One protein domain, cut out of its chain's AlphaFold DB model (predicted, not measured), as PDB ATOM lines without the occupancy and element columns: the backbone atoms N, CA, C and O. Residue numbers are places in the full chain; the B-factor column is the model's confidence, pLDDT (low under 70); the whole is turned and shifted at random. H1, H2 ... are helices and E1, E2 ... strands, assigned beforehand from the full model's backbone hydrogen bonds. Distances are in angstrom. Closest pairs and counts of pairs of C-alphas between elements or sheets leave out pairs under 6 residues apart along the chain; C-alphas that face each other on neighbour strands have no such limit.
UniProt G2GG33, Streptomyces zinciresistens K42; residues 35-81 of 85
ATOM      1  N   MET A  35     212.659 108.646 278.677       96.00
ATOM      2  CA  MET A  35     212.757 109.246 277.352       96.00
ATOM      3  C   MET A  35     211.388 109.694 276.858       96.00
ATOM      4  O   MET A  35     210.360 109.094 277.164       96.00
ATOM      5  N   LYS A  36     211.386 110.763 276.064       95.94
ATOM      6  CA  LYS A  36     210.184 111.364 275.493       95.94
ATOM      7  C   LYS A  36     210.501 112.002 274.146       95.94
ATOM      8  O   LYS A  36     211.560 112.632 274.015       95.94
ATOM      9  N   LEU A  37     209.625 111.784 273.168       96.00
ATOM     10  CA  LEU A  37     209.751 112.278 271.796       96.00
ATOM     11  C   LEU A  37     208.390 112.335 271.093       96.00
ATOM     12  O   LEU A  37     207.450 111.633 271.473       96.00
ATOM     13  N   SER A  38     208.311 113.138 270.038       94.19
ATOM     14  CA  SER A  38     207.195 113.116 269.092       94.19
ATOM     15  C   SER A  38     207.737 112.727 267.718       94.19
ATOM     16  O   SER A  38     208.622 113.426 267.223       94.19
ATOM     17  N   PRO A  39     207.251 111.637 267.097       93.38
ATOM     18  CA  PRO A  39     207.543 111.364 265.697       93.38
ATOM     19  C   PRO A  39     207.113 112.544 264.822       93.38
ATOM     20  O   PRO A  39     206.131 113.219 265.129       93.38
ATOM     21  N   SER A  40     207.861 112.798 263.754       91.69
ATOM     22  CA  SER A  40     207.615 113.908 262.838       91.69
ATOM     23  C   SER A  40     208.004 113.501 261.420       91.69
ATOM     24  O   SER A  40     209.023 112.841 261.208       91.69
ATOM     25  N   ASP A  41     207.181 113.906 260.462       90.19
ATOM     26  CA  ASP A  41     207.338 113.713 259.021       90.19
ATOM     27  C   ASP A  41     207.983 114.921 258.322       90.19
ATOM     28  O   ASP A  41     208.145 114.908 257.104       90.19
ATOM     29  N   THR A  42     208.431 115.936 259.074       90.31
ATOM     30  CA  THR A  42     208.997 117.192 258.542       90.31
ATOM     31  C   THR A  42     210.160 116.974 257.561       90.31
ATOM     32  O   THR A  42     210.402 117.813 256.701       90.31
ATOM     33  N   PHE A  43     210.848 115.829 257.636       86.31
ATOM     34  CA  PHE A  43     211.937 115.442 256.729       86.31
ATOM     35  C   PHE A  43     211.579 114.266 255.793       86.31
ATOM     36  O   PHE A  43     212.444 113.476 255.402       86.31
ATOM     37  N   GLY A  44     210.295 114.110 255.459       83.62
ATOM     38  CA  GLY A  44     209.807 113.107 254.506       83.62
ATOM     39  C   GLY A  44     209.826 111.677 255.050       83.62
ATOM     40  O   GLY A  44     210.148 110.738 254.321       83.62
ATOM     41  N   GLY A  45     209.580 111.509 256.350       84.38
ATOM     42  CA  GLY A  45     209.387 110.203 256.982       84.38
ATOM     43  C   GLY A  45     207.905 109.839 257.053       84.38
ATOM     44  O   GLY A  45     207.068 110.708 257.247       84.38
ATOM     45  N   ASP A  46     207.578 108.554 256.938       91.12
ATOM     46  CA  ASP A  46     206.210 108.068 257.140       91.12
ATOM     47  C   ASP A  46     205.889 108.000 258.643       91.12
ATOM     48  O   ASP A  46     206.574 107.308 259.407       91.12
ATOM     49  N   LEU A  47     204.867 108.745 259.072       93.19
ATOM     50  CA  LEU A  47     204.552 108.923 260.489       93.19
ATOM     51  C   LEU A  47     204.134 107.606 261.164       93.19
ATOM     52  O   LEU A  47     204.570 107.326 262.285       93.19
ATOM     53  N   ASP A  48     203.368 106.758 260.477       94.50
ATOM     54  CA  ASP A  48     202.911 105.468 261.003       94.50
ATOM     55  C   ASP A  48     204.074 104.486 261.178       94.50
ATOM     56  O   ASP A  48     204.191 103.812 262.211       94.50
ATOM     57  N   ARG A  49     204.999 104.447 260.213       93.31
ATOM     58  CA  ARG A  49     206.244 103.673 260.306       93.31
ATOM     59  C   ARG A  49     207.126 104.172 261.438       93.31
ATOM     60  O   ARG A  49     207.704 103.342 262.138       93.31
ATOM     61  N   LEU A  50     207.218 105.485 261.657       94.38
ATOM     62  CA  LEU A  50     207.958 106.046 262.790       94.38
ATOM     63  C   LEU A  50     207.312 105.649 264.123       94.38
ATOM     64  O   LEU A  50     208.009 105.181 265.023       94.38
ATOM     65  N   HIS A  51     205.987 105.747 264.247       95.94
ATOM     66  CA  HIS A  51     205.275 105.275 265.435       95.94
ATOM     67  C   HIS A  51     205.521 103.784 265.697       95.94
ATOM     68  O   HIS A  51     205.839 103.398 266.825       95.94
ATOM     69  N   ALA A  52     205.420 102.939 264.669       96.31
ATOM     70  CA  ALA A  52     205.706 101.512 264.783       96.31
ATOM     71  C   ALA A  52     207.170 101.244 265.174       96.31
ATOM     72  O   ALA A  52     207.436 100.392 266.024       96.31
ATOM     73  N   PHE A  53     208.113 101.990 264.597       95.44
ATOM     74  CA  PHE A  53     209.534 101.917 264.922       95.44
ATOM     75  C   PHE A  53     209.794 102.221 266.403       95.44
ATOM     76  O   PHE A  53     210.386 101.397 267.101       95.44
ATOM     77  N   TYR A  54     209.283 103.338 266.924       96.38
ATOM     78  CA  TYR A  54     209.481 103.696 268.330       96.38
ATOM     79  C   TYR A  54     208.769 102.736 269.293       96.38
ATOM     80  O   TYR A  54     209.317 102.427 270.354       96.38
ATOM     81  N   ARG A  55     207.604 102.184 268.924       97.31
ATOM     82  CA  ARG A  55     206.936 101.137 269.721       97.31
ATOM     83  C   ARG A  55     207.809  99.898 269.905       97.31
ATOM     84  O   ARG A  55     207.915  99.392 271.018       97.31
ATOM     85  N   ARG A  56     208.494  99.446 268.848       96.81
ATOM     86  CA  ARG A  56     209.437  98.308 268.922       96.81
ATOM     87  C   ARG A  56     210.601  98.574 269.881       96.81
ATOM     88  O   ARG A  56     211.080  97.654 270.532       96.81
ATOM     89  N   LEU A  57     211.003  99.836 270.024       96.38
ATOM     90  CA  LEU A  57     212.042 100.277 270.961       96.38
ATOM     91  C   LEU A  57     211.541 100.456 272.412       96.38
ATOM     92  O   LEU A  57     212.308 100.822 273.306       96.38
ATOM     93  N   GLY A  58     210.262 100.173 272.673       96.38
ATOM     94  CA  GLY A  58     209.652 100.239 274.001       96.38
ATOM     95  C   GLY A  58     209.017 101.585 274.346       96.38
ATOM     96  O   GLY A  58     208.680 101.802 275.508       96.38
ATOM     97  N   PHE A  59     208.850 102.487 273.377       97.44
ATOM     98  CA  PHE A  59     208.033 103.680 273.586       97.44
ATOM     99  C   PHE A  59     206.544 103.335 273.537       97.44
ATOM    100  O   PHE A  59     206.092 102.542 272.713       97.44
ATOM    101  N   VAL A  60     205.767 104.000 274.380       97.38
ATOM    102  CA  VAL A  60     204.307 103.922 274.417       97.38
ATOM    103  C   VAL A  60     203.708 105.291 274.129       97.38
ATOM    104  O   VAL A  60     204.376 106.319 274.270       97.38
ATOM    105  N   THR A  61     202.447 105.316 273.702       96.88
ATOM    106  CA  THR A  61     201.700 106.568 273.549       96.88
ATOM    107  C   THR A  61     201.600 107.273 274.901       96.88
ATOM    108  O   THR A  61     201.270 106.648 275.906       96.88
ATOM    109  N   ASN A  62     201.858 108.577 274.923       96.69
ATOM    110  CA  ASN A  62     201.640 109.406 276.099       96.69
ATOM    111  C   ASN A  62     200.146 109.732 276.249       96.69
ATOM    112  O   ASN A  62     199.637 110.647 275.601       96.69
ATOM    113  N   THR A  63     199.445 108.978 277.091       94.88
ATOM    114  CA  THR A  63     198.003 109.150 277.333       94.88
ATOM    115  C   THR A  63     197.673 110.369 278.189       94.88
ATOM    116  O   THR A  63     196.567 110.883 278.091       94.88
ATOM    117  N   GLN A  64     198.631 110.862 278.977       91.81
ATOM    118  CA  GLN A  64     198.471 112.016 279.873       91.81
ATOM    119  C   GLN A  64     198.829 113.345 279.194       91.81
ATOM    120  O   GLN A  64     198.955 114.390 279.833       91.81
ATOM    121  N   ARG A  65     199.067 113.326 277.879       91.62
ATOM    122  CA  ARG A  65     199.486 114.509 277.134       91.62
ATOM    123  C   ARG A  65     198.439 115.622 277.265       91.62
ATOM    124  O   ARG A  65     197.323 115.484 276.780       91.62
ATOM    125  N   GLY A  66     198.850 116.760 277.827       89.38
ATOM    126  CA  GLY A  66     197.980 117.920 278.057       89.38
ATOM    127  C   GLY A  66     197.571 118.101 279.520       89.38
ATOM    128  O   GLY A  66     197.114 119.182 279.881       89.38
ATOM    129  N   GLU A  67     197.807 117.100 280.370       94.00
ATOM    130  CA  GLU A  67     197.679 117.239 281.819       94.00
ATOM    131  C   GLU A  67     198.796 118.133 282.384       94.00
ATOM    132  O   GLU A  67     199.927 118.172 281.882       94.00
ATOM    133  N   ILE A  68     198.485 118.866 283.454       89.31
ATOM    134  CA  ILE A  68     199.459 119.713 284.148       89.31
ATOM    135  C   ILE A  68     200.552 118.817 284.746       89.31
ATOM    136  O   ILE A  68     200.272 117.921 285.534       89.31
ATOM    137  N   GLY A  69     201.808 119.071 284.369       87.12
ATOM    138  CA  GLY A  69     202.971 118.301 284.830       87.12
ATOM    139  C   GLY A  69     203.334 117.089 283.963       87.12
ATOM    140  O   GLY A  69     204.422 116.538 284.132       87.12
ATOM    141  N   ALA A  70     202.498 116.706 282.993       90.56
ATOM    142  CA  ALA A  70     202.803 115.606 282.084       90.56
ATOM    143  C   ALA A  70     203.781 116.020 280.962       90.56
ATOM    144  O   ALA A  70     203.851 117.192 280.565       90.56
ATOM    145  N   PRO A  71     204.533 115.061 280.387       91.06
ATOM    146  CA  PRO A  71     205.255 115.274 279.138       91.06
ATOM    147  C   PRO A  71     204.343 115.804 278.023       91.06
ATOM    148  O   PRO A  71     203.184 115.410 277.907       91.06
ATOM    149  N   ARG A  72     204.879 116.676 277.162       93.75
ATOM    150  CA  ARG A  72     204.141 117.233 276.009       93.75
ATOM    151  C   ARG A  72     204.302 116.398 274.741       93.75
ATOM    152  O   ARG A  72     203.559 116.569 273.774       93.75
ATOM    153  N   GLU A  73     205.277 115.507 274.753       95.38
ATOM    154  CA  GLU A  73     205.646 114.628 273.654       95.38
ATOM    155  C   GLU A  73     204.599 113.526 273.466       95.38
ATOM    156  O   GLU A  73     203.984 113.085 274.438       95.38
ATOM    157  N   SER A  74     204.373 113.079 272.229       95.56
ATOM    158  CA  SER A  74     203.334 112.078 271.938       95.56
ATOM    159  C   SER A  74     203.715 110.661 272.362       95.56
ATOM    160  O   SER A  74     202.832 109.817 272.525       95.56
ATOM    161  N   MET A  75     205.006 110.393 272.567       97.12
ATOM    162  CA  MET A  75     205.503 109.095 273.002       97.12
ATOM    163  C   MET A  75     206.492 109.220 274.158       97.12
ATOM    164  O   MET A  75     207.350 110.106 274.188       97.12
ATOM    165  N   VAL A  76     206.387 108.288 275.100       97.06
ATOM    166  CA  VAL A  76     207.226 108.206 276.298       97.06
ATOM    167  C   VAL A  76     207.759 106.792 276.477       97.06
ATOM    168  O   VAL A  76     207.153 105.824 276.026       97.06
ATOM    169  N   ARG A  77     208.903 106.667 277.139       96.50
ATOM    170  CA  ARG A  77     209.514 105.388 277.494       96.50
ATOM    171  C   ARG A  77     210.106 105.490 278.892       96.50
ATOM    172  O   ARG A  77     210.943 106.358 279.145       96.50
ATOM    173  N   ALA A  78     209.692 104.592 279.778       95.38
ATOM    174  CA  ALA A  78     210.327 104.421 281.078       95.38
ATOM    175  C   ALA A  78     211.694 103.735 280.912       95.38
ATOM    176  O   ALA A  78     211.842 102.903 280.008       95.38
ATOM    177  N   PRO A  79     212.692 104.060 281.751       95.38
ATOM    178  CA  PRO A  79     213.955 103.347 281.731       95.38
ATOM    179  C   PRO A  79     213.716 101.882 282.105       95.38
ATOM    180  O   PRO A  79     212.997 101.575 283.059       95.38
ATOM    181  N   ARG A  80     214.342 100.964 281.372       91.44
ATOM    182  CA  ARG A  80     214.472  99.577 281.809       91.44
ATOM    183  C   ARG A  80     215.584  99.569 282.840       91.44
ATOM    184  O   ARG A  80     216.747  99.388 282.499       91.44
ATOM    185  N   VAL A  81     215.237  99.828 284.098       71.44
ATOM    186  CA  VAL A  81     216.168  99.562 285.192       71.44
ATOM    187  C   VAL A  81     216.524  98.090 285.064       71.44
ATOM    188  O   VAL A  81     215.630  97.241 285.103       71.44
TER     189      VAL A  81
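This is residues 35 to 81 of the 85 residues of a protein of Streptomyces zinciresistens K42 (UniProt G2GG33). The domain has little regular structure: a tiny antiparallel sheet of strands E1 and E2, with one helix, H1, near E2, and long loops around them. Residues 60 to 61 pair with E2, and the chain from there loops out and folds back into E2. The printed part has 47 residues, with E1, H1 and E2 in that order; the class is mixed, with 16 residues in named elements. It is flat, spans 32 by 26 by 14 A, and is only just compact, close to loose, with a radius of gyration of the C-alphas of 11.3 A.

E1, residues 35 to 37, and E2, residues 75 to 77, are antiparallel neighbours at 167 degrees; N 35 and O 77 are within hydrogen-bond range at 2.9 A, N 75 and O 37 at 3.0 A. Residues 60 to 61 pair antiparallel with 75 to 76 of E2. H1, residues 47 to 56, is near E2, with 7 pairs of C-alphas within 10 A. In H1 every O i to N i+4 pair is within hydrogen-bond range.

E1 begins at C-alpha 35 (212.757, 109.246, 277.352) and measures 7.0 A. E2 measures 7.1 A and ends at C-alpha 77 (209.514, 105.388, 277.494). H1 measures 14.4 A.

The C-alphas farthest apart, of Gly 44 and Val 81, are 34.1 A apart. The link from H1 to E2, 18 residues, is long. The printed part has no cut, and no printed residue is under 70 in pLDDT.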